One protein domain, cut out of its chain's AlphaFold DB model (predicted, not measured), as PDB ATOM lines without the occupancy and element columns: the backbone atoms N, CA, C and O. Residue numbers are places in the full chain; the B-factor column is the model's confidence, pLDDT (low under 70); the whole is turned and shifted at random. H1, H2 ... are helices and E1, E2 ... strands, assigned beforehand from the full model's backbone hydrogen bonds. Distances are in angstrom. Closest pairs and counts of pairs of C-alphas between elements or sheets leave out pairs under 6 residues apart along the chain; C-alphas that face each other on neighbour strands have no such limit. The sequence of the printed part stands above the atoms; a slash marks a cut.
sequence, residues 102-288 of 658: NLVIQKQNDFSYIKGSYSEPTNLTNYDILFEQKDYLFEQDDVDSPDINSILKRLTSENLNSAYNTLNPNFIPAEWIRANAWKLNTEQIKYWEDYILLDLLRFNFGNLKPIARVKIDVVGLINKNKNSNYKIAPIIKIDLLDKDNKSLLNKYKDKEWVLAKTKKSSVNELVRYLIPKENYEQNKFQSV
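AT A GLANCE: This is residues 102 to 288 of the 658 residues of an uncharacterized protein of Mycoplasma mucosicanis (UniProt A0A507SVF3). A long, strongly twisted hairpin of E4 and E5, widened along part of its length by the short E6 and E7, makes a sheet with H5 slantwise over one face, while H2 packs on H5 and grazes the sheet near the middle of the domain. A small separate sheet of E1, E2 and E3 lies toward one end of the longest axis, and the turn between E4 and E5 lies at the other. Look for 187 printed residues with seven named strands and five named helices, in the order E1 E2 H1 E3 H2 H3 H4 H5 E4 E5 E6 E7; the larger sheet, E4 E5 E6 E7, is antiparallel, the smaller, E1 E2 E3, mixed. The class is mixed, with 92 residues, under half, in named elements; the whole is compact, with a radius of gyration of the C-alphas of 17.0 A and spans of 53 by 38 by 32 A.

HOW THE PARTS SIT: Begin at the hairpin of E4, residues 213 to 226, and E5, residues 229 to 241, where N 222 and O 233 are 2.8 A apart. Beside E5 find E6, residues 257 to 259, with N 236 and O 257 at 2.8 A, then E7, residues 274 to 276, with N 258 and O 275 at 2.8 A; the four make a meander, each strand the antiparallel neighbour of the one before. H5, residues 186 to 200, is over E4 at a height over the sheet of 6.3 A, the closest C-alphas being Glu 193 and Val 214, 5.0 A apart: two layers, a helix on one face of a sheet. H2, residues 148 to 155, touches H5 at a steep tilt of 65 degrees, opposite ways, with the C-alphas of Ile 151 and Ile 196 closest at 6.4 A. H4, residues 179 to 182, only grazes the sheet, and H3, residues 158 to 167, is not on it. In the small sheet, E1, residues 102 to 108, and E2, residues 111 to 117, form a hairpin with N 104 and O 115 at 2.9 A. E2, H1, residues 128 to 131, and E3, residues 135 to 138, make a strand-helix-strand unit, two parallel neighbour strands with a helix between, its crossover right-handed; N 114 and O 135 are 2.9 A apart. Every O i to N i+4 pair is within hydrogen-bond range in H2 and H5, and 4 of 6 are in H3; H1 and H4 are too short for such a pair.

IN THESE COORDINATES: Find C-alpha 213 at (256.174, 236.190, 193.464); E4 runs 38.1 A from there, and E5 returns over 37.4 A. H5 spans 20.7 A, E1 18.8 A from C-alpha 102 at (241.547, 248.719, 197.448), and E2 18.6 A. E7 ends at C-alpha 276, (253.584, 229.492, 214.446).

THE WHOLE: The C-alphas farthest apart are those of Ser 119 and Asn 227, 55.1 A. The printed part has no cut; the links H3 to H4, H5 to E4, E5 to E6 and E6 to E7 are long. Look for pLDDT under 70 in 25 residues, among them 224 to 230 and 264 to 270.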
ATOM      1  N   ASN A 102     240.686 248.025 196.490       93.88
ATOM      2  CA  ASN A 102     241.547 248.719 197.448       93.88
ATOM      3  C   ASN A 102     241.307 248.184 198.865       93.88
ATOM      4  O   ASN A 102     240.191 247.793 199.209       93.88
ATOM      5  N   LEU A 103     242.351 248.180 199.693       92.88
ATOM      6  CA  LEU A 103     242.301 247.706 201.077       92.88
ATOM      7  C   LEU A 103     242.508 248.876 202.038       92.88
ATOM      8  O   LEU A 103     243.565 249.505 202.045       92.88
ATOM      9  N   VAL A 104     241.507 249.155 202.868       92.94
ATOM     10  CA  VAL A 104     241.499 250.314 203.764       92.94
ATOM     11  C   VAL A 104     241.387 249.856 205.208       92.94
ATOM     12  O   VAL A 104     240.405 249.232 205.599       92.94
ATOM     13  N   ILE A 105     242.387 250.175 206.023       91.25
ATOM     14  CA  ILE A 105     242.326 249.984 207.470       91.25
ATOM     15  C   ILE A 105     241.349 251.005 208.034       91.25
ATOM     16  O   ILE A 105     241.565 252.213 207.920       91.25
ATOM     17  N   GLN A 106     240.306 250.494 208.672       91.31
ATOM     18  CA  GLN A 106     239.306 251.261 209.393       91.31
ATOM     19  C   GLN A 106     239.456 250.993 210.892       91.31
ATOM     20  O   GLN A 106     239.862 249.906 211.325       91.31
ATOM     21  N   LYS A 107     239.148 252.007 211.699       88.31
ATOM     22  CA  LYS A 107     239.141 251.905 213.158       88.31
ATOM     23  C   LYS A 107     237.794 252.381 213.673       88.31
ATOM     24  O   LYS A 107     237.405 253.518 213.428       88.31
ATOM     25  N   GLN A 108     237.113 251.515 214.408       85.62
ATOM     26  CA  GLN A 108     235.860 251.822 215.080       85.62
ATOM     27  C   GLN A 108     236.047 251.524 216.567       85.62
ATOM     28  O   GLN A 108     236.138 250.367 216.972       85.62
ATOM     29  N   ASN A 109     236.148 252.576 217.383       86.06
ATOM     30  CA  ASN A 109     236.514 252.486 218.802       86.06
ATOM     31  C   ASN A 109     237.848 251.727 218.992       86.06
ATOM     32  O   ASN A 109     238.852 252.078 218.368       86.06
ATOM     33  N   ASP A 110     237.858 250.678 219.818       83.88
ATOM     34  CA  ASP A 110     239.032 249.835 220.089       83.88
ATOM     35  C   ASP A 110     239.231 248.708 219.058       83.88
ATOM     36  O   ASP A 110     240.179 247.928 219.154       83.88
ATOM     37  N   PHE A 111     238.367 248.627 218.044       85.00
ATOM     38  CA  PHE A 111     238.392 247.590 217.020       85.00
ATOM     39  C   PHE A 111     238.955 248.121 215.695       85.00
ATOM     40  O   PHE A 111     238.621 249.216 215.241       85.00
ATOM     41  N   SER A 112     239.829 247.340 215.056       88.25
ATOM     42  CA  SER A 112     240.459 247.680 213.777       88.25
ATOM     43  C   SER A 112     240.272 246.535 212.792       88.25
ATOM     44  O   SER A 112     240.665 245.406 213.083       88.25
ATOM     45  N   TYR A 113     239.727 246.858 211.622       91.19
ATOM     46  CA  TYR A 113     239.404 245.916 210.552       91.19
ATOM     47  C   TYR A 113     239.851 246.463 209.194       91.19
ATOM     48  O   TYR A 113     240.218 247.635 209.071       91.19
ATOM     49  N   ILE A 114     239.844 245.609 208.175       91.69
ATOM     50  CA  ILE A 114     240.178 245.982 206.801       91.69
ATOM     51  C   ILE A 114     238.900 245.976 205.968       91.69
ATOM     52  O   ILE A 114     238.225 244.957 205.842       91.69
ATOM     53  N   LYS A 115     238.576 247.125 205.382       91.94
ATOM     54  CA  LYS A 115     237.488 247.280 204.424       91.94
ATOM     55  C   LYS A 115     238.031 247.126 203.005       91.94
ATOM     56  O   LYS A 115     239.022 247.766 202.656       91.94
ATOM     57  N   GLY A 116     237.378 246.315 202.179       91.50
ATOM     58  CA  GLY A 116     237.602 246.342 200.734       91.50
ATOM     59  C   GLY A 116     236.711 247.387 200.067       91.50
ATOM     60  O   GLY A 116     235.501 247.357 200.266       91.50
ATOM     61  N   SER A 117     237.294 248.303 199.293       88.81
ATOM     62  CA  SER A 117     236.565 249.397 198.637       88.81
ATOM     63  C   SER A 117     237.076 249.647 197.218       88.81
ATOM     64  O   SER A 117     238.264 249.497 196.939       88.81
ATOM     65  N   TYR A 118     236.188 250.059 196.313       88.44
ATOM     66  CA  TYR A 118     236.572 250.566 194.988       88.44
ATOM     67  C   TYR A 118     236.747 252.090 194.961       88.44
ATOM     68  O   TYR A 118     237.423 252.615 194.079       88.44
ATOM     69  N   SER A 119     236.150 252.804 195.917       87.94
ATOM     70  CA  SER A 119     236.142 254.269 195.965       87.94
ATOM     71  C   SER A 119     237.257 254.853 196.827       87.94
ATOM     72  O   SER A 119     237.767 255.929 196.532       87.94
ATOM     73  N   GLU A 120     237.622 254.167 197.909       90.50
ATOM     74  CA  GLU A 120     238.621 254.653 198.859       90.50
ATOM     75  C   GLU A 120     240.021 254.144 198.477       90.50
ATOM     76  O   GLU A 120     240.161 252.967 198.140       90.50
ATOM     77  N   PRO A 121     241.072 254.985 198.518       91.38
ATOM     78  CA  PRO A 121     242.429 254.552 198.205       91.38
ATOM     79  C   PRO A 121     243.011 253.678 199.321       91.38
ATOM     80  O   PRO A 121     242.782 253.912 200.508       91.38
ATOM     81  N   THR A 122     243.833 252.701 198.939       92.38
ATOM     82  CA  THR A 122     244.545 251.834 199.886       92.38
ATOM     83  C   THR A 122     245.455 252.637 200.817       92.38
ATOM     84  O   THR A 122     246.247 253.457 200.355       92.38
ATOM     85  N   ASN A 123     245.397 252.350 202.122       93.06
ATOM     86  CA  ASN A 123     246.201 253.014 203.161       93.06
ATOM     87  C   ASN A 123     247.137 252.053 203.926       93.06
ATOM     88  O   ASN A 123     247.588 252.357 205.031       93.06
ATOM     89  N   LEU A 124     247.425 250.883 203.347       90.94
ATOM     90  CA  LEU A 124     248.337 249.901 203.928       90.94
ATOM     91  C   LEU A 124     249.783 250.409 203.938       90.94
ATOM     92  O   LEU A 124     250.262 250.982 202.961       90.94
ATOM     93  N   THR A 125     250.499 250.149 205.033       90.56
ATOM     94  CA  THR A 125     251.895 250.579 205.217       90.56
ATOM     95  C   THR A 125     252.916 249.475 204.948       90.56
ATOM     96  O   THR A 125     254.077 249.774 204.680       90.56
ATOM     97  N   ASN A 126     252.513 248.204 205.006       93.75
ATOM     98  CA  ASN A 126     253.345 247.046 204.685       93.75
ATOM     99  C   ASN A 126     252.475 245.807 204.395       93.75
ATOM    100  O   ASN A 126     251.262 245.817 204.615       93.75
ATOM    101  N   TYR A 127     253.115 244.731 203.932       96.25
ATOM    102  CA  TYR A 127     252.464 243.447 203.668       96.25
ATOM    103  C   TYR A 127     252.387 242.513 204.882       96.25
ATOM    104  O   TYR A 127     251.706 241.491 204.809       96.25
ATOM    105  N   ASP A 128     253.038 242.848 206.004       95.00
ATOM    106  CA  ASP A 128     253.009 242.020 207.216       95.00
ATOM    107  C   ASP A 128     251.568 241.845 207.733       95.00
ATOM    108  O   ASP A 128     251.241 240.803 208.300       95.00
ATOM    109  N   ILE A 129     250.679 242.804 207.444       92.69
ATOM    110  CA  ILE A 129     249.249 242.740 207.772       92.69
ATOM    111  C   ILE A 129     248.531 241.505 207.202       92.69
ATOM    112  O   ILE A 129     247.557 241.050 207.791       92.69
ATOM    113  N   LEU A 130     249.020 240.910 206.106       94.44
ATOM    114  CA  LEU A 130     248.443 239.690 205.516       94.44
ATOM    115  C   LEU A 130     248.654 238.439 206.385       94.44
ATOM    116  O   LEU A 130     248.014 237.412 206.162       94.44
ATOM    117  N   PHE A 131     249.549 238.514 207.369       92.75
ATOM    118  CA  PHE A 131     249.795 237.467 208.363       92.75
ATOM    119  C   PHE A 131     249.152 237.795 209.717       92.75
ATOM    120  O   PHE A 131     249.206 236.986 210.648       92.75
ATOM    121  N   GLU A 132     248.554 238.980 209.850       88.56
ATOM    122  CA  GLU A 132     247.881 239.420 211.062       88.56
ATOM    123  C   GLU A 132     246.409 239.008 211.030       88.56
ATOM    124  O   GLU A 132     245.736 239.087 210.007       88.56
ATOM    125  N   GLN A 133     245.889 238.555 212.171       77.06
ATOM    126  CA  GLN A 133     244.475 238.204 212.294       77.06
ATOM    127  C   GLN A 133     243.651 239.491 212.426       77.06
ATOM    128  O   GLN A 133     243.412 239.971 213.533       77.06
ATOM    129  N   LYS A 134     243.282 240.071 211.282       85.31
ATOM    130  CA  LYS A 134     242.345 241.191 211.159       85.31
ATOM    131  C   LYS A 134     241.019 240.689 210.606       85.31
ATOM    132  O   LYS A 134     241.000 239.772 209.790       85.31
ATOM    133  N   ASP A 135     239.930 241.312 211.032       86.25
ATOM    134  CA  ASP A 135     238.636 241.089 210.400       86.25
ATOM    135  C   ASP A 135     238.563 241.854 209.076       86.25
ATOM    136  O   ASP A 135     239.108 242.956 208.946       86.25
ATOM    137  N   TYR A 136     237.893 241.254 208.094       86.50
ATOM    138  CA  TYR A 136     237.717 241.813 206.760       86.50
ATOM    139  C   TYR A 136     236.236 242.030 206.478       86.50
ATOM    140  O   TYR A 136     235.419 241.142 206.721       86.50
ATOM    141  N   LEU A 137     235.906 243.201 205.941       87.38
ATOM    142  CA  LEU A 137     234.554 243.554 205.528       87.38
ATOM    143  C   LEU A 137     234.578 243.993 204.064       87.38
ATOM    144  O   LEU A 137     235.197 245.000 203.715       87.38
ATOM    145  N   PHE A 138     233.918 243.226 203.207       85.56
ATOM    146  CA  PHE A 138     233.828 243.507 201.780       85.56
ATOM    147  C   PHE A 138     232.436 244.026 201.433       85.56
ATOM    148  O   PHE A 138     231.443 243.578 201.994       85.56
ATOM    149  N   GLU A 139     232.372 244.978 200.503       72.25
ATOM    150  CA  GLU A 139     231.104 245.512 199.984       72.25
ATOM    151  C   GLU A 139     230.352 244.489 199.106       72.25
ATOM    152  O   GLU A 139     229.173 244.676 198.823       72.25
ATOM    153  N   GLN A 140     231.022 243.411 198.680       70.38
ATOM    154  CA  GLN A 140     230.470 242.334 197.856       70.38
ATOM    155  C   GLN A 140     230.681 240.972 198.533       70.38
ATOM    156  O   GLN A 140     231.762 240.703 199.062       70.38
ATOM    157  N   ASP A 141     229.675 240.098 198.455       64.12
ATOM    158  CA  ASP A 141     229.672 238.770 199.097       64.12
ATOM    159  C   ASP A 141     230.650 237.759 198.463       64.12
ATOM    160  O   ASP A 141     230.914 236.700 199.028       64.12
ATOM    161  N   ASP A 142     231.194 238.054 197.281       70.81
ATOM    162  CA  ASP A 142     232.039 237.149 196.492       70.81
ATOM    163  C   ASP A 142     233.544 237.468 196.578       70.81
ATOM    164  O   ASP A 142     234.344 236.967 195.776       70.81
ATOM    165  N   VAL A 143     233.947 238.314 197.530       81.88
ATOM    166  CA  VAL A 143     235.351 238.643 197.794       81.88
ATOM    167  C   VAL A 143     235.858 237.849 198.993       81.88
ATOM    168  O   VAL A 143     235.390 237.977 200.119       81.88
ATOM    169  N   ASP A 144     236.877 237.041 198.740       86.50
ATOM    170  CA  ASP A 144     237.594 236.289 199.761       86.50
ATOM    171  C   ASP A 144     238.618 237.148 200.508       86.50
ATOM    172  O   ASP A 144     239.295 237.969 199.898       86.50
ATOM    173  N   SER A 145     238.842 236.873 201.796       89.25
ATOM    174  CA  SER A 145     239.919 237.532 202.548       89.25
ATOM    175  C   SER A 145     241.317 237.266 201.941       89.25
ATOM    176  O   SER A 145     241.613 236.101 201.618       89.25
ATOM    177  N   PRO A 146     242.180 238.305 201.816       92.88
ATOM    178  CA  PRO A 146     243.560 238.191 201.342       92.88
ATOM    179  C   PRO A 146     244.544 237.667 202.394       92.88
ATOM    180  O   PRO A 146     245.716 237.485 202.066       92.88
ATOM    181  N   ASP A 147     244.130 237.461 203.651       93.00
ATOM    182  CA  ASP A 147     245.050 236.951 204.669       93.00
ATOM    183  C   ASP A 147     245.561 235.544 204.314       93.00
ATOM    184  O   ASP A 147     244.827 234.686 203.807       93.00
ATOM    185  N   ILE A 148     246.842 235.294 204.595       94.69
ATOM    186  CA  ILE A 148     247.533 234.063 204.188       94.69
ATOM    187  C   ILE A 148     246.885 232.826 204.819       94.69
ATOM    188  O   ILE A 148     246.821 231.767 204.194       94.69
ATOM    189  N   ASN A 149     246.350 232.945 206.036       91.56
ATOM    190  CA  ASN A 149     245.675 231.839 206.705       91.56
ATOM    191  C   ASN A 149     244.367 231.451 205.990       91.56
ATOM    192  O   ASN A 149     244.100 230.260 205.822       91.56
ATOM    193  N   SER A 150     243.577 232.422 205.530       90.31
ATOM    194  CA  SER A 150     242.363 232.195 204.737       90.31
ATOM    195  C   SER A 150     242.663 231.649 203.343       90.31
ATOM    196  O   SER A 150     241.962 230.745 202.886       90.31
ATOM    197  N   ILE A 151     243.724 232.127 202.684       93.00
ATOM    198  CA  ILE A 151     244.169 231.568 201.399       93.00
ATOM    199  C   ILE A 151     244.559 230.093 201.569       93.00
ATOM    200  O   ILE A 151     244.073 229.232 200.837       93.00
ATOM    201  N   LEU A 152     245.368 229.764 202.581       92.25
ATOM    202  CA  LEU A 152     245.769 228.379 202.852       92.25
ATOM    203  C   LEU A 152     244.588 227.495 203.265       92.25
ATOM    204  O   LEU A 152     244.527 226.334 202.864       92.25
ATOM    205  N   LYS A 153     243.619 228.036 204.014       89.56
ATOM    206  CA  LYS A 153     242.354 227.347 204.309       89.56
ATOM    207  C   LYS A 153     241.640 226.920 203.027       89.56
ATOM    208  O   LYS A 153     241.144 225.801 202.971       89.56
ATOM    209  N   ARG A 154     241.582 227.790 202.013       88.12
ATOM    210  CA  ARG A 154     240.972 227.475 200.711       88.12
ATOM    211  C   ARG A 154     241.790 226.455 199.925       88.12
ATOM    212  O   ARG A 154     241.219 225.487 199.439       88.12
ATOM    213  N   LEU A 155     243.114 226.615 199.876       88.62
ATOM    214  CA  LEU A 155     244.021 225.680 199.190       88.62
ATOM    215  C   LEU A 155     244.006 224.261 199.762       88.62
ATOM    216  O   LEU A 155     244.367 223.310 199.077       88.62
ATOM    217  N   THR A 156     243.601 224.125 201.022       86.69
ATOM    218  CA  THR A 156     243.518 222.848 201.741       86.69
ATOM    219  C   THR A 156     242.075 222.391 201.972       86.69
ATOM    220  O   THR A 156     241.840 221.527 202.810       86.69
ATOM    221  N   SER A 157     241.099 222.996 201.288       79.38
ATOM    222  CA  SER A 157     239.677 222.689 201.452       79.38
ATOM    223  C   SER A 157     239.185 221.697 200.399       79.38
ATOM    224  O   SER A 157     239.180 222.039 199.217       79.38
ATOM    225  N   GLU A 158     238.595 220.579 200.844       68.44
ATOM    226  CA  GLU A 158     237.892 219.576 200.015       68.44
ATOM    227  C   GLU A 158     237.068 220.203 198.875       68.44
ATOM    228  O   GLU A 158     237.225 219.844 197.709       68.44
ATOM    229  N   ASN A 159     236.248 221.208 199.200       66.50
ATOM    230  CA  ASN A 159     235.307 221.837 198.264       66.50
ATOM    231  C   ASN A 159     235.954 222.526 197.050       66.50
ATOM    232  O   ASN A 159     235.277 222.742 196.049       66.50
ATOM    233  N   LEU A 160     237.229 222.915 197.132       69.12
ATOM    234  CA  LEU A 160     237.922 223.630 196.054       69.12
ATOM    235  C   LEU A 160     238.924 222.747 195.305       69.12
ATOM    236  O   LEU A 160     239.425 223.158 194.259       69.12
ATOM    237  N   ASN A 161     239.175 221.524 195.781       70.44
ATOM    238  CA  ASN A 161     240.137 220.597 195.186       70.44
ATOM    239  C   ASN A 161     239.848 220.334 193.706       70.44
ATOM    240  O   ASN A 161     240.744 220.445 192.869       70.44
ATOM    241  N   SER A 162     238.587 220.047 193.371       67.50
ATOM    242  CA  SER A 162     238.169 219.809 191.988       67.50
ATOM    243  C   SER A 162     238.345 221.049 191.118       67.50
ATOM    244  O   SER A 162     238.758 220.927 189.970       67.50
ATOM    245  N   ALA A 163     238.095 222.248 191.648       75.75
ATOM    246  CA  ALA A 163     238.236 223.489 190.893       75.75
ATOM    247  C   ALA A 163     239.710 223.831 190.613       75.75
ATOM    248  O   ALA A 163     240.056 224.169 189.480       75.75
ATOM    249  N   TYR A 164     240.595 223.682 191.609       79.00
ATOM    250  CA  TYR A 164     242.039 223.844 191.411       79.00
ATOM    251  C   TYR A 164     242.585 222.816 190.423       79.00
ATOM    252  O   TYR A 164     243.308 223.189 189.505       79.00
ATOM    253  N   ASN A 165     242.189 221.548 190.557       71.06
ATOM    254  CA  ASN A 165     242.602 220.502 189.629       71.06
ATOM    255  C   ASN A 165     242.024 220.710 188.215       71.06
ATOM    256  O   ASN A 165     242.705 220.430 187.240       71.06
ATOM    257  N   THR A 166     240.816 221.262 188.068       75.56
ATOM    258  CA  THR A 166     240.281 221.598 186.733       75.56
ATOM    259  C   THR A 166     241.121 222.698 186.079       75.56
ATOM    260  O   THR A 166     241.486 222.572 184.912       75.56
ATOM    261  N   LEU A 167     241.478 223.737 186.844       82.75
ATOM    262  CA  LEU A 167     242.284 224.865 186.372       82.75
ATOM    263  C   LEU A 167     243.742 224.472 186.067       82.75
ATOM    264  O   LEU A 167     244.292 224.874 185.045       82.75
ATOM    265  N   ASN A 168     244.376 223.702 186.949       83.25
ATOM    266  CA  ASN A 168     245.681 223.091 186.719       83.25
ATOM    267  C   ASN A 168     245.589 221.590 187.008       83.25
ATOM    268  O   ASN A 168     245.771 221.170 188.153       83.25
ATOM    269  N   PRO A 169     245.392 220.768 185.971       72.50
ATOM    270  CA  PRO A 169     245.348 219.320 186.118       72.50
ATOM    271  C   PRO A 169     246.569 218.731 186.837       72.50
ATOM    272  O   PRO A 169     246.419 217.755 187.566       72.50
ATOM    273  N   ASN A 170     247.761 219.334 186.712       74.88
ATOM    274  CA  ASN A 170     248.973 218.883 187.409       74.88
ATOM    275  C   ASN A 170     248.968 219.146 188.916       74.88
ATOM    276  O   ASN A 170     249.792 218.566 189.618       74.88
ATOM    277  N   PHE A 171     248.090 220.001 189.433       82.50
ATOM    278  CA  PHE A 171     248.008 220.266 190.861       82.50
ATOM    279  C   PHE A 171     247.423 219.062 191.602       82.50
ATOM    280  O   PHE A 171     246.302 218.633 191.314       82.50
ATOM    281  N   ILE A 172     248.165 218.549 192.587       75.81
ATOM    282  CA  ILE A 172     247.668 217.547 193.528       75.81
ATOM    283  C   ILE A 172     247.193 218.274 194.795       75.81
ATOM    284  O   ILE A 172     248.017 218.858 195.507       75.81
ATOM    285  N   PRO A 173     245.888 218.227 195.115       79.00
ATOM    286  CA  PRO A 173     245.352 218.757 196.360       79.00
ATOM    287  C   PRO A 173     246.065 218.220 197.603       79.00
ATOM    288  O   PRO A 173     246.507 217.069 197.630       79.00
ATOM    289  N   ALA A 174     246.117 219.034 198.663       81.12
ATOM    290  CA  ALA A 174     246.792 218.688 199.918       81.12
ATOM    291  C   ALA A 174     246.342 217.320 200.461       81.12
ATOM    292  O   ALA A 174     247.158 216.483 200.831       81.12
ATOM    293  N   GLU A 175     245.044 217.044 200.420       73.50
ATOM    294  CA  GLU A 175     244.446 215.799 200.913       73.50
ATOM    295  C   GLU A 175     244.779 214.572 200.067       73.50
ATOM    296  O   GLU A 175     244.549 213.444 200.505       73.50
ATOM    297  N   TRP A 176     245.303 214.770 198.857       69.31
ATOM    298  CA  TRP A 176     245.673 213.699 197.937       69.31
ATOM    299  C   TRP A 176     247.174 213.424 197.945       69.31
ATOM    300  O   TRP A 176     247.556 212.286 197.694       69.31
ATOM    301  N   ILE A 177     247.999 214.409 198.315       69.88
ATOM    302  CA  ILE A 177     249.455 214.277 198.410       69.88
ATOM    303  C   ILE A 177     249.920 214.072 199.857       69.88
ATOM    304  O   ILE A 177     249.473 214.727 200.799       69.88
ATOM    305  N   ARG A 178     250.880 213.166 200.058       74.62
ATOM    306  CA  ARG A 178     251.563 213.022 201.352       74.62
ATOM    307  C   ARG A 178     252.439 214.241 201.632       74.62
ATOM    308  O   ARG A 178     253.178 214.688 200.760       74.62
ATOM    309  N   ALA A 179     252.476 214.703 202.882       78.38
ATOM    310  CA  ALA A 179     253.357 215.800 203.303       78.38
ATOM    311  C   ALA A 179     254.846 215.532 202.996       78.38
ATOM    312  O   ALA A 179     255.572 216.448 202.619       78.38
ATOM    313  N   ASN A 180     255.289 214.273 203.117       74.38
ATOM    314  CA  ASN A 180     256.640 213.858 202.733       74.38
ATOM    315  C   ASN A 180     256.911 214.012 201.235       74.38
ATOM    316  O   ASN A 180     258.009 214.413 200.887       74.38
ATOM    317  N   ALA A 181     255.932 213.730 200.374       72.19
ATOM    318  CA  ALA A 181     256.073 213.911 198.930       72.19
ATOM    319  C   ALA A 181     256.003 215.399 198.556       72.19
ATOM    320  O   ALA A 181     256.807 215.897 197.775       72.19
ATOM    321  N   TRP A 182     255.066 216.132 199.162       83.00
ATOM    322  CA  TRP A 182     254.855 217.547 198.875       83.00
ATOM    323  C   TRP A 182     256.073 218.407 199.223       83.00
ATOM    324  O   TRP A 182     256.458 219.251 198.422       83.00
ATOM    325  N   LYS A 183     256.722 218.167 200.375       81.50
ATOM    326  CA  LYS A 183     257.842 218.999 200.862       81.50
ATOM    327  C   LYS A 183     259.045 219.057 199.903       81.50
ATOM    328  O   LYS A 183     259.854 219.972 200.003       81.50
ATOM    329  N   LEU A 184     259.184 218.057 199.036       73.94
ATOM    330  CA  LEU A 184     260.296 217.896 198.092       73.94
ATOM    331  C   LEU A 184     259.888 218.286 196.670       73.94
ATOM    332  O   LEU A 184     260.727 218.495 195.795       73.94
ATOM    333  N   ASN A 185     258.584 218.397 196.430       76.12
ATOM    334  CA  ASN A 185     258.049 218.640 195.115       76.12
ATOM    335  C   ASN A 185     257.995 220.141 194.822       76.12
ATOM    336  O   ASN A 185     256.990 220.813 195.051       76.12
ATOM    337  N   THR A 186     259.089 220.653 194.264       84.62
ATOM    338  CA  THR A 186     259.206 222.058 193.846       84.62
ATOM    339  C   THR A 186     258.137 222.482 192.836       84.62
ATOM    340  O   THR A 186     257.732 223.640 192.843       84.62
ATOM    341  N   GLU A 187     257.635 221.564 192.005       84.06
ATOM    342  CA  GLU A 187     256.536 221.832 191.075       84.06
ATOM    343  C   GLU A 187     255.223 222.081 191.839       84.06
ATOM    344  O   GLU A 187     254.586 223.113 191.635       84.06
ATOM    345  N   GLN A 188     254.850 221.202 192.773       87.19
ATOM    346  CA  GLN A 188     253.633 221.372 193.581       87.19
ATOM    347  C   GLN A 188     253.734 222.586 194.500       87.19
ATOM    348  O   GLN A 188     252.781 223.353 194.603       87.19
ATOM    349  N   ILE A 189     254.895 222.810 195.118       92.69
ATOM    350  CA  ILE A 189     255.147 224.008 195.925       92.69
ATOM    351  C   ILE A 189     254.968 225.266 195.067       92.69
ATOM    352  O   ILE A 189     254.288 226.198 195.487       92.69
ATOM    353  N   LYS A 190     255.481 225.275 193.831       93.31
ATOM    354  CA  LYS A 190     255.294 226.388 192.892       93.31
ATOM    355  C   LYS A 190     253.831 226.589 192.490       93.31
ATOM    356  O   LYS A 190     253.408 227.726 192.314       93.31
ATOM    357  N   TYR A 191     253.041 225.525 192.364       92.81
ATOM    358  CA  TYR A 191     251.599 225.669 192.140       92.81
ATOM    359  C   TYR A 191     250.905 226.315 193.341       92.81
ATOM    360  O   TYR A 191     250.063 227.190 193.154       92.81
ATOM    361  N   TRP A 192     251.295 225.961 194.570       94.75
ATOM    362  CA  TRP A 192     250.806 226.645 195.772       94.75
ATOM    363  C   TRP A 192     251.225 228.121 195.789       94.75
ATOM    364  O   TRP A 192     250.380 228.977 196.037       94.75
ATOM    365  N   GLU A 193     252.490 228.430 195.480       97.00
ATOM    366  CA  GLU A 193     252.989 229.808 195.335       97.00
ATOM    367  C   GLU A 193     252.134 230.612 194.341       97.00
ATOM    368  O   GLU A 193     251.668 231.708 194.660       97.00
ATOM    369  N   ASP A 194     251.876 230.047 193.159       96.38
ATOM    370  CA  ASP A 194     251.088 230.691 192.112       96.38
ATOM    371  C   ASP A 194     249.616 230.862 192.516       96.38
ATOM    372  O   ASP A 194     249.034 231.900 192.226       96.38
ATOM    373  N   TYR A 195     248.997 229.911 193.220       94.31
ATOM    374  CA  TYR A 195     247.617 230.095 193.679       94.31
ATOM    375  C   TYR A 195     247.481 231.109 194.814       94.31
ATOM    376  O   TYR A 195     246.492 231.844 194.854       94.31
ATOM    377  N   ILE A 196     248.468 231.200 195.711       95.94
ATOM    378  CA  ILE A 196     248.500 232.279 196.706       95.94
ATOM    379  C   ILE A 196     248.624 233.621 195.982       95.94
ATOM    380  O   ILE A 196     247.869 234.550 196.272       95.94
ATOM    381  N   LEU A 197     249.521 233.715 194.995       97.38
ATOM    382  CA  LEU A 197     249.664 234.916 194.178       97.38
ATOM    383  C   LEU A 197     248.362 235.252 193.435       97.38
ATOM    384  O   LEU A 197     247.954 236.411 193.424       97.38
ATOM    385  N   LEU A 198     247.679 234.254 192.867       94.94
ATOM    386  CA  LEU A 198     246.405 234.422 192.168       94.94
ATOM    387  C   LEU A 198     245.353 235.087 193.061       94.94
ATOM    388  O   LEU A 198     244.677 236.010 192.611       94.94
ATOM    389  N   ASP A 199     245.226 234.659 194.317       93.44
ATOM    390  CA  ASP A 199     244.289 235.262 195.270       93.44
ATOM    391  C   ASP A 199     244.704 236.700 195.646       93.44
ATOM    392  O   ASP A 199     243.853 237.589 195.717       93.44
ATOM    393  N   LEU A 200     246.005 236.966 195.811       96.31
ATOM    394  CA  LEU A 200     246.521 238.297 196.161       96.31
ATOM    395  C   LEU A 200     246.403 239.319 195.015       96.31
ATOM    396  O   LEU A 200     246.194 240.506 195.268       96.31
ATOM    397  N   LEU A 201     246.470 238.883 193.752       95.19
ATOM    398  CA  LEU A 201     246.365 239.751 192.568       95.19
ATOM    399  C   LEU A 201     244.981 240.405 192.384       95.19
ATOM    400  O   LEU A 201     244.836 241.291 191.532       95.19
ATOM    401  N   ARG A 202     243.975 240.016 193.180       92.88
ATOM    402  CA  ARG A 202     242.665 240.689 193.240       92.88
ATOM    403  C   ARG A 202     242.737 242.065 193.914       92.88
ATOM    404  O   ARG A 202     241.871 242.903 193.676       92.88
ATOM    405  N   PHE A 203     243.760 242.312 194.729       94.25
ATOM    406  CA  PHE A 203     243.826 243.483 195.599       94.25
ATOM    407  C   PHE A 203     244.824 244.528 195.103       94.25
ATOM    408  O   PHE A 203     245.874 244.221 194.534       94.25
ATOM    409  N   ASN A 204     244.481 245.791 195.329       94.06
ATOM    410  CA  ASN A 204     245.362 246.925 195.137       94.06
ATOM    411  C   ASN A 204     246.027 247.272 196.471       94.06
ATOM    412  O   ASN A 204     245.366 247.664 197.430       94.06
ATOM    413  N   PHE A 205     247.353 247.177 196.513       93.94
ATOM    414  CA  PHE A 205     248.153 247.475 197.701       93.94
ATOM    415  C   PHE A 205     248.664 248.929 197.743       93.94
ATOM    416  O   PHE A 205     249.518 249.268 198.560       93.94
ATOM    417  N   GLY A 206     248.116 249.810 196.897       91.69
ATOM    418  CA  GLY A 206     248.432 251.238 196.893       91.69
ATOM    419  C   GLY A 206     249.871 251.504 196.456       91.69
ATOM    420  O   GLY A 206     250.316 251.003 195.428       91.69
ATOM    421  N   ASN A 207     250.605 252.286 197.252       92.19
ATOM    422  CA  ASN A 207     251.986 252.686 196.951       92.19
ATOM    423  C   ASN A 207     253.036 251.619 197.312       92.19
ATOM    424  O   ASN A 207     254.234 251.847 197.127       92.19
ATOM    425  N   LEU A 208     252.620 250.471 197.856       95.00
ATOM    426  CA  LEU A 208     253.540 249.374 198.137       95.00
ATOM    427  C   LEU A 208     254.067 248.778 196.829       95.00
ATOM    428  O   LEU A 208     253.348 248.653 195.838       95.00
ATOM    429  N   LYS A 209     255.338 248.362 196.835       95.75
ATOM    430  CA  LYS A 209     255.922 247.639 195.700       95.75
ATOM    431  C   LYS A 209     255.073 246.402 195.373       95.75
ATOM    432  O   LYS A 209     254.757 245.663 196.306       95.75
ATOM    433  N   PRO A 210     254.733 246.135 194.100       94.62
ATOM    434  CA  PRO A 210     253.900 244.991 193.743       94.62
ATOM    435  C   PRO A 210     254.532 243.650 194.127       94.62
ATOM    436  O   PRO A 210     255.732 243.448 193.932       94.62
ATOM    437  N   ILE A 211     253.702 242.720 194.605       97.44
ATOM    438  CA  ILE A 211     254.089 241.319 194.789       97.44
ATOM    439  C   ILE A 211     254.239 240.692 193.402       97.44
ATOM    440  O   ILE A 211     253.260 240.551 192.671       97.44
ATOM    441  N   ALA A 212     255.463 240.321 193.038       96.25
ATOM    442  CA  ALA A 212     255.742 239.625 191.786       96.25
ATOM    443  C   ALA A 212     255.721 238.103 191.965       96.25
ATOM    444  O   ALA A 212     255.396 237.376 191.028       96.25
ATOM    445  N   ARG A 213     256.084 237.617 193.159       96.75
ATOM    446  CA  ARG A 213     256.174 236.190 193.464       96.75
ATOM    447  C   ARG A 213     255.889 235.914 194.939       96.75
ATOM    448  O   ARG A 213     256.305 236.674 195.808       96.75
ATOM    449  N   VAL A 214     255.243 234.786 195.212       98.12
ATOM    450  CA  VAL A 214     255.203 234.165 196.543       98.12
ATOM    451  C   VAL A 214     256.283 233.090 196.585       98.12
ATOM    452  O   VAL A 214     256.472 232.381 195.598       98.12
ATOM    453  N   LYS A 215     257.011 232.979 197.694       97.56
ATOM    454  CA  LYS A 215     258.010 231.928 197.900       97.56
ATOM    455  C   LYS A 215     257.642 231.101 199.123       97.56
ATOM    456  O   LYS A 215     257.439 231.668 200.193       97.56
ATOM    457  N   ILE A 216     257.581 229.785 198.970       97.19
ATOM    458  CA  ILE A 216     257.407 228.837 200.067       97.19
ATOM    459  C   ILE A 216     258.701 228.034 200.199       97.19
ATOM    460  O   ILE A 216     259.031 227.219 199.341       97.19
ATOM    461  N   ASP A 217     259.419 228.236 201.300       95.25
ATOM    462  CA  ASP A 217     260.596 227.438 201.635       95.25
ATOM    463  C   ASP A 217     260.207 226.357 202.641       95.25
ATOM    464  O   ASP A 217     259.745 226.662 203.744       95.25
ATOM    465  N   VAL A 218     260.412 225.087 202.294       92.31
ATOM    466  CA  VAL A 218     260.180 223.987 203.231       92.31
ATOM    467  C   VAL A 218     261.442 223.753 204.051       92.31
ATOM    468  O   VAL A 218     262.477 223.351 203.528       92.31
ATOM    469  N   VAL A 219     261.360 224.020 205.353       92.88
ATOM    470  CA  VAL A 219     262.513 224.014 206.269       92.88
ATOM    471  C   VAL A 219     262.537 222.803 207.197       92.88
ATOM    472  O   VAL A 219     263.496 222.593 207.936       92.88
ATOM    473  N   GLY A 220     261.482 221.990 207.188       88.75
ATOM    474  CA  GLY A 220     261.439 220.771 207.977       88.75
ATOM    475  C   GLY A 220     260.113 220.035 207.891       88.75
ATOM    476  O   GLY A 220     259.226 220.363 207.105       88.75
ATOM    477  N   LEU A 221     259.979 219.023 208.740       85.56
ATOM    478  CA  LEU A 221     258.792 218.191 208.834       85.56
ATOM    479  C   LEU A 221     258.573 217.781 210.287       85.56
ATOM    480  O   LEU A 221     259.493 217.338 210.974       85.56
ATOM    481  N   ILE A 222     257.333 217.876 210.741       81.75
ATOM    482  CA  ILE A 222     256.879 217.203 211.950       81.75
ATOM    483  C   ILE A 222     256.457 215.797 211.556       81.75
ATOM    484  O   ILE A 222     255.551 215.640 210.747       81.75
ATOM    485  N   ASN A 223     257.080 214.796 212.167       75.00
ATOM    486  CA  ASN A 223     256.691 213.395 212.081       75.00
ATOM    487  C   ASN A 223     256.670 212.841 213.510       75.00
ATOM    488  O   ASN A 223     257.726 212.652 214.116       75.00
ATOM    489  N   LYS A 224     255.477 212.688 214.100       66.50
ATOM    490  CA  LYS A 224     255.337 212.184 215.475       66.50
ATOM    491  C   LYS A 224     254.209 211.172 215.610       66.50
ATOM    492  O   LYS A 224     253.095 211.384 215.131       66.50
ATOM    493  N   ASN A 225     254.500 210.129 216.381       56.97
ATOM    494  CA  ASN A 225     253.556 209.110 216.813       56.97
ATOM    495  C   ASN A 225     253.408 209.177 218.343       56.97
ATOM    496  O   ASN A 225     254.364 208.907 219.069       56.97
ATOM    497  N   LYS A 226     252.232 209.572 218.847       52.44
ATOM    498  CA  LYS A 226     251.910 209.516 220.283       52.44
ATOM    499  C   LYS A 226     250.494 208.971 220.461       52.44
ATOM    500  O   LYS A 226     249.549 209.519 219.898       52.44
ATOM    501  N   ASN A 227     250.345 207.896 221.237       51.69
ATOM    502  CA  ASN A 227     249.060 207.263 221.573       51.69
ATOM    503  C   ASN A 227     248.184 206.922 220.348       51.69
ATOM    504  O   ASN A 227     246.998 207.241 220.332       51.69
ATOM    505  N   SER A 228     248.752 206.304 219.306       47.53
ATOM    506  CA  SER A 228     248.043 205.948 218.056       47.53
ATOM    507  C   SER A 228     247.527 207.123 217.206       47.53
ATOM    508  O   SER A 228     246.890 206.883 216.182       47.53
ATOM    509  N   ASN A 229     247.820 208.375 217.569       52.25
ATOM    510  CA  ASN A 229     247.508 209.550 216.756       52.25
ATOM    511  C   ASN A 229     248.760 209.991 215.995       52.25
ATOM    512  O   ASN A 229     249.548 210.798 216.492       52.25
ATOM    513  N   TYR A 230     248.944 209.445 214.794       56.66
ATOM    514  CA  TYR A 230     250.033 209.856 213.916       56.66
ATOM    515  C   TYR A 230     249.759 211.241 213.326       56.66
ATOM    516  O   TYR A 230     248.670 211.505 212.801       56.66
ATOM    517  N   LYS A 231     250.754 212.128 213.410       71.06
ATOM    518  CA  LYS A 231     250.665 213.486 212.877       71.06
ATOM    519  C   LYS A 231     251.886 213.816 212.029       71.06
ATOM    520  O   LYS A 231     253.006 213.845 212.544       71.06
ATOM    521  N   ILE A 232     251.627 214.148 210.766       77.12
ATOM    522  CA  ILE A 232     252.619 214.653 209.821       77.12
ATOM    523  C   ILE A 232     252.239 216.042 209.322       77.12
ATOM    524  O   ILE A 232     251.084 216.274 208.971       77.12
ATOM    525  N   ALA A 233     253.184 216.977 209.319       86.88
ATOM    526  CA  ALA A 233     252.969 218.322 208.788       86.88
ATOM    527  C   ALA A 233     254.299 218.956 208.348       86.88
ATOM    528  O   ALA A 233     255.266 218.895 209.114       86.88
ATOM    529  N   PRO A 234     254.377 219.575 207.158       90.38
ATOM    530  CA  PRO A 234     255.534 220.369 206.757       90.38
ATOM    531  C   PRO A 234     255.732 221.582 207.667       90.38
ATOM    532  O   PRO A 234     254.765 222.186 208.145       90.38
ATOM    533  N   ILE A 235     256.995 221.946 207.878       92.38
ATOM    534  CA  ILE A 235     257.390 223.227 208.459       92.38
ATOM    535  C   ILE A 235     257.870 224.106 207.309       92.38
ATOM    536  O   ILE A 235     258.809 223.734 206.607       92.38
ATOM    537  N   ILE A 236     257.232 225.256 207.119       95.75
ATOM    538  CA  ILE A 236     257.468 226.151 205.985       95.75
ATOM    539  C   ILE A 236     257.785 227.577 206.435       95.75
ATOM    540  O   ILE A 236     257.391 227.999 207.522       95.75
ATOM    541  N   LYS A 237     258.451 228.332 205.567       96.56
ATOM    542  CA  LYS A 237     258.509 229.797 205.580       96.56
ATOM    543  C   LYS A 237     257.787 230.312 204.340       96.56
ATOM    544  O   LYS A 237     257.857 229.670 203.293       96.56
ATOM    545  N   ILE A 238     257.087 231.437 204.460       96.94
ATOM    546  CA  ILE A 238     256.396 232.082 203.338       96.94
ATOM    547  C   ILE A 238     256.916 233.508 203.220       96.94
ATOM    548  O   ILE A 238     256.881 234.254 204.196       96.94
ATOM    549  N   ASP A 239     257.363 233.876 202.024       97.75
ATOM    550  CA  ASP A 239     257.819 235.224 201.698       97.75
ATOM    551  C   ASP A 239     257.069 235.788 200.484       97.75
ATOM    552  O   ASP A 239     256.593 235.049 199.616       97.75
ATOM    553  N   LEU A 240     256.966 237.113 200.429       98.19
ATOM    554  CA  LEU A 240     256.396 237.864 199.314       98.19
ATOM    555  C   LEU A 240     257.529 238.663 198.681       98.19
ATOM    556  O   LEU A 240     258.171 239.458 199.360       98.19
ATOM    557  N   LEU A 241     257.793 238.453 197.397       98.00
ATOM    558  CA  LEU A 241     258.954 239.012 196.708       98.00
ATOM    559  C   LEU A 241     258.534 240.014 195.631       98.00
ATOM    560  O   LEU A 241     257.545 239.804 194.918       98.00
ATOM    561  N   ASP A 242     259.317 241.084 195.478       97.12
ATOM    562  CA  ASP A 242     259.215 241.983 194.325       97.12
ATOM    563  C   ASP A 242     259.858 241.375 193.064       97.12
ATOM    564  O   ASP A 242     260.414 240.274 193.074       97.12
ATOM    565  N   LYS A 243     259.766 242.097 191.942       96.19
ATOM    566  CA  LYS A 243     260.321 241.669 190.645       96.19
ATOM    567  C   LYS A 243     261.840 241.434 190.661       96.19
ATOM    568  O   LYS A 243     262.344 240.729 189.794       96.19
ATOM    569  N   ASP A 244     262.545 242.011 191.636       97.00
ATOM    570  CA  ASP A 244     263.993 241.904 191.811       97.00
ATOM    571  C   ASP A 244     264.354 240.833 192.867       97.00
ATOM    572  O   ASP A 244     265.495 240.768 193.326       97.00
ATOM    573  N   ASN A 245     263.387 239.988 193.262       95.88
ATOM    574  CA  ASN A 245     263.485 238.971 194.316       95.88
ATOM    575  C   ASN A 245     263.801 239.526 195.717       95.88
ATOM    576  O   ASN A 245     264.351 238.810 196.556       95.88
ATOM    577  N   LYS A 246     263.459 240.788 196.003       97.12
ATOM    578  CA  LYS A 246     263.605 241.353 197.352       97.12
ATOM    579  C   LYS A 246     262.346 241.092 198.170       97.12
ATOM    580  O   LYS A 246     261.239 241.320 197.685       97.12
ATOM    581  N   SER A 247     262.533 240.649 199.415       97.25
ATOM    582  CA  SER A 247     261.433 240.446 200.363       97.25
ATOM    583  C   SER A 247     260.673 241.747 200.615       97.25
ATOM    584  O   SER A 247     261.266 242.811 200.818       97.25
ATOM    585  N   LEU A 248     259.351 241.633 200.584       97.38
ATOM    586  CA  LEU A 248     258.372 242.677 200.863       97.38
ATOM    587  C   LEU A 248     257.836 242.595 202.303       97.38
ATOM    588  O   LEU A 248     257.055 243.455 202.716       97.38
ATOM    589  N   LEU A 249     258.236 241.566 203.055       96.62
ATOM    590  CA  LEU A 249     257.878 241.355 204.454       96.62
ATOM    591  C   LEU A 249     259.000 241.849 205.370       96.62
ATOM    592  O   LEU A 249     260.181 241.627 205.104       96.62
ATOM    593  N   ASN A 250     258.636 242.461 206.499       92.06
ATOM    594  CA  ASN A 250     259.625 242.894 207.489       92.06
ATOM    595  C   ASN A 250     259.704 241.902 208.648       92.06
ATOM    596  O   ASN A 250     260.794 241.503 209.054       92.06
ATOM    597  N   LYS A 251     258.543 241.507 209.181       94.12
ATOM    598  CA  LYS A 251     258.437 240.739 210.428       94.12
ATOM    599  C   LYS A 251     258.321 239.237 210.193       94.12
ATOM    600  O   LYS A 251     258.825 238.455 210.999       94.12
ATOM    601  N   TYR A 252     257.624 238.834 209.132       93.56
ATOM    602  CA  TYR A 252     257.204 237.438 208.962       93.56
ATOM    603  C   TYR A 252     258.071 236.610 208.001       93.56
ATOM    604  O   TYR A 252     257.934 235.390 208.011       93.56
ATOM    605  N   LYS A 253     259.006 237.217 207.253       90.81
ATOM    606  CA  LYS A 253     259.829 236.519 206.238       90.81
ATOM    607  C   LYS A 253     260.602 235.302 206.769       90.81
ATOM    608  O   LYS A 253     260.691 234.277 206.106       90.81
ATOM    609  N   ASP A 254     261.126 235.397 207.991       91.50
ATOM    610  CA  ASP A 254     261.946 234.346 208.606       91.50
ATOM    611  C   ASP A 254     261.143 233.440 209.548       91.50
ATOM    612  O   ASP A 254     261.697 232.507 210.137       91.50
ATOM    613  N   LYS A 255     259.839 233.706 209.714       94.06
ATOM    614  CA  LYS A 255     258.982 232.948 210.624       94.06
ATOM    615  C   LYS A 255     258.700 231.564 210.065       94.06
ATOM    616  O   LYS A 255     258.311 231.404 208.911       94.06
ATOM    617  N   GLU A 256     258.880 230.569 210.924       94.81
ATOM    618  CA  GLU A 256     258.602 229.174 210.612       94.81
ATOM    619  C   GLU A 256     257.199 228.800 211.066       94.81
ATOM    620  O   GLU A 256     256.783 229.073 212.196       94.81
ATOM    621  N   TRP A 257     256.488 228.117 210.184       92.94
ATOM    622  CA  TRP A 257     255.096 227.774 210.368       92.94
ATOM    623  C   TRP A 257     254.877 226.291 210.149       92.94
ATOM    624  O   TRP A 257     255.393 225.703 209.205       92.94
ATOM    625  N   VAL A 258     254.061 225.690 210.998       91.62
ATOM    626  CA  VAL A 258     253.522 224.355 210.776       91.62
ATOM    627  C   VAL A 258     252.290 224.488 209.889       91.62
ATOM    628  O   VAL A 258     251.302 225.109 210.289       91.62
ATOM    629  N   LEU A 259     252.350 223.898 208.695       91.56
ATOM    630  CA  LEU A 259     251.234 223.861 207.754       91.56
ATOM    631  C   LEU A 259     250.277 222.727 208.146       91.56
ATOM    632  O   LEU A 259     250.486 221.558 207.818       91.56
ATOM    633  N   ALA A 260     249.259 223.077 208.927       88.44
ATOM    634  CA  ALA A 260     248.306 222.144 209.511       88.44
ATOM    635  C   ALA A 260     247.056 222.863 210.024       88.44
ATOM    636  O   ALA A 260     247.101 224.044 210.349       88.44
ATOM    637  N   LYS A 261     245.961 222.117 210.194       87.25
ATOM    638  CA  LYS A 261     244.683 222.625 210.700       87.25
ATOM    639  C   LYS A 261     244.609 222.486 212.221       87.25
ATOM    640  O   LYS A 261     244.768 221.382 212.741       87.25
ATOM    641  N   THR A 262     244.329 223.554 212.967       84.06
ATOM    642  CA  THR A 262     244.045 223.429 214.410       84.06
ATOM    643  C   THR A 262     242.720 222.693 214.642       84.06
ATOM    644  O   THR A 262     241.735 222.896 213.930       84.06
ATOM    645  N   LYS A 263     242.681 221.803 215.640       70.69
ATOM    646  CA  LYS A 263     241.438 221.179 216.100       70.69
ATOM    647  C   LYS A 263     240.639 222.232 216.854       70.69
ATOM    648  O   LYS A 263     241.155 222.827 217.792       70.69
ATOM    649  N   LYS A 264     239.383 222.425 216.460       66.44
ATOM    650  CA  LYS A 264     238.451 223.304 217.165       66.44
ATOM    651  C   LYS A 264     238.217 222.723 218.565       66.44
ATOM    652  O   LYS A 264     237.580 221.678 218.668       66.44
ATOM    653  N   SER A 265     238.780 223.326 219.617       57.56
ATOM    654  CA  SER A 265     238.600 222.824 220.989       57.56
ATOM    655  C   SER A 265     237.466 223.529 221.743       57.56
ATOM    656  O   SER A 265     236.961 222.997 222.726       57.56
ATOM    657  N   SER A 266     236.974 224.662 221.222       55.25
ATOM    658  CA  SER A 266     235.762 225.344 221.695       55.25
ATOM    659  C   SER A 266     235.018 226.058 220.555       55.25
ATOM    660  O   SER A 266     235.544 226.215 219.451       55.25
ATOM    661  N   VAL A 267     233.782 226.508 220.808       54.50
ATOM    662  CA  VAL A 267     232.937 227.221 219.824       54.50
ATOM    663  C   VAL A 267     233.618 228.491 219.285       54.50
ATOM    664  O   VAL A 267     233.417 228.817 218.115       54.50
ATOM    665  N   ASN A 268     234.495 229.113 220.085       50.72
ATOM    666  CA  ASN A 268     235.111 230.419 219.817       50.72
ATOM    667  C   ASN A 268     236.578 230.351 219.355       50.72
ATOM    668  O   ASN A 268     237.184 231.388 219.096       50.72
ATOM    669  N   GLU A 269     237.183 229.163 219.246       63.62
ATOM    670  CA  GLU A 269     238.549 229.056 218.724       63.62
ATOM    671  C   GLU A 269     238.584 229.154 217.196       63.62
ATOM    672  O   GLU A 269     237.956 228.369 216.478       63.62
ATOM    673  N   LEU A 270     239.381 230.103 216.701       65.25
ATOM    674  CA  LEU A 270     239.661 230.271 215.281       65.25
ATOM    675  C   LEU A 270     240.490 229.095 214.751       65.25
ATOM    676  O   LEU A 270     241.552 228.757 215.282       65.25
ATOM    677  N   VAL A 271     240.021 228.499 213.655       77.56
ATOM    678  CA  VAL A 271     240.756 227.451 212.945       77.56
ATOM    679  C   VAL A 271     241.916 228.093 212.185       77.56
ATOM    680  O   VAL A 271     241.705 228.908 211.286       77.56
ATOM    681  N   ARG A 272     243.144 227.719 212.543       85.19
ATOM    682  CA  ARG A 272     244.369 228.149 211.864       85.19
ATOM    683  C   ARG A 272     244.877 227.036 210.959       85.19
ATOM    684  O   ARG A 272     244.788 225.867 211.323       85.19
ATOM    685  N   TYR A 273     245.406 227.435 209.815       89.06
ATOM    686  CA  TYR A 273     246.051 226.600 208.802       89.06
ATOM    687  C   TYR A 273     247.561 226.861 208.731       89.06
ATOM    688  O   TYR A 273     248.322 226.031 208.237       89.06
ATOM    689  N   LEU A 274     247.991 227.996 209.288       89.25
ATOM    690  CA  LEU A 274     249.380 228.375 209.474       89.25
ATOM    691  C   LEU A 274     249.633 228.573 210.979       89.25
ATOM    692  O   LEU A 274     249.201 229.561 211.576       89.25
ATOM    693  N   ILE A 275     250.267 227.593 211.628       88.94
ATOM    694  CA  ILE A 275     250.493 227.603 213.083       88.94
ATOM    695  C   ILE A 275     251.941 228.037 213.345       88.94
ATOM    696  O   ILE A 275     252.840 227.360 212.849       88.94
ATOM    697  N   PRO A 276     252.210 229.117 214.109       88.25
ATOM    698  CA  PRO A 276     253.584 229.492 214.446       88.25
ATOM    699  C   PRO A 276     254.308 228.310 215.090       88.25
ATOM    700  O   PRO A 276     253.759 227.693 216.008       88.25
ATOM    701  N   LYS A 277     255.523 227.990 214.631       85.38
ATOM    702  CA  LYS A 277     256.295 226.857 215.161       85.38
ATOM    703  C   LYS A 277     256.520 226.979 216.672       85.38
ATOM    704  O   LYS A 277     256.496 225.968 217.365       85.38
ATOM    705  N   GLU A 278     256.676 228.195 217.189       80.25
ATOM    706  CA  GLU A 278     256.811 228.481 218.623       80.25
ATOM    707  C   GLU A 278     255.551 228.160 219.448       80.25
ATOM    708  O   GLU A 278     255.661 227.773 220.607       80.25
ATOM    709  N   ASN A 279     254.360 228.245 218.851       72.25
ATOM    710  CA  ASN A 279     253.071 228.000 219.516       72.25
ATOM    711  C   ASN A 279     252.540 226.583 219.248       72.25
ATOM    712  O   ASN A 279     251.350 226.292 219.401       72.25
ATOM    713  N   TYR A 280     253.418 225.702 218.783       67.31
ATOM    714  CA  TYR A 280     253.070 224.356 218.388       67.31
ATOM    715  C   TYR A 280     252.847 223.455 219.611       67.31
ATOM    716  O   TYR A 280     253.779 222.909 220.202       67.31
ATOM    717  N   GLU A 281     251.580 223.218 219.949       66.62
ATOM    718  CA  GLU A 281     251.204 222.123 220.839       66.62
ATOM    719  C   GLU A 281     250.898 220.850 220.040       66.62
ATOM    720  O   GLU A 281     249.925 220.765 219.283       66.62
ATOM    721  N   GLN A 282     251.698 219.808 220.275       58.78
ATOM    722  CA  GLN A 282     251.634 218.521 219.568       58.78
ATOM    723  C   GLN A 282     250.231 217.894 219.543       58.78
ATOM    724  O   GLN A 282     249.876 217.203 218.589       58.78
ATOM    725  N   ASN A 283     249.390 218.163 220.545       57.94
ATOM    726  CA  ASN A 283     248.065 217.557 220.672       57.94
ATOM    727  C   ASN A 283     246.957 218.298 219.898       57.94
ATOM    728  O   ASN A 283     245.946 217.670 219.577       57.94
ATOM    729  N   LYS A 284     247.162 219.556 219.482       73.25
ATOM    730  CA  LYS A 284     246.072 220.455 219.048       73.25
ATOM    731  C   LYS A 284     245.866 220.616 217.536       73.25
ATOM    732  O   LYS A 284     244.982 221.362 217.140       73.25
ATOM    733  N   PHE A 285     246.607 219.915 216.675       79.56
ATOM    734  CA  PHE A 285     246.428 220.017 215.212       79.56
ATOM    735  C   PHE A 285     246.071 218.688 214.527       79.56
ATOM    736  O   PHE A 285     246.272 217.603 215.090       79.56
ATOM    737  N   GLN A 286     245.558 218.808 213.306       81.69
ATOM    738  CA  GLN A 286     245.288 217.778 212.310       81.69
ATOM    739  C   GLN A 286     246.075 218.123 211.034       81.69
ATOM    740  O   GLN A 286     246.178 219.292 210.667       81.69
ATOM    741  N   SER A 287     246.654 217.118 210.373       82.44
ATOM    742  CA  SER A 287     247.318 217.341 209.085       82.44
ATOM    743  C   SER A 287     246.308 217.796 208.035       82.44
ATOM    744  O   SER A 287     245.195 217.275 207.999       82.44
ATOM    745  N   VAL A 288     246.708 218.749 207.194       85.00
ATOM    746  CA  VAL A 288     245.986 219.093 205.955       85.00
ATOM    747  C   VAL A 288     246.401 218.204 204.785       85.00
ATOM    748  O   VAL A 288     245.771 218.236 203.736       85.00
TER     749      VAL A 288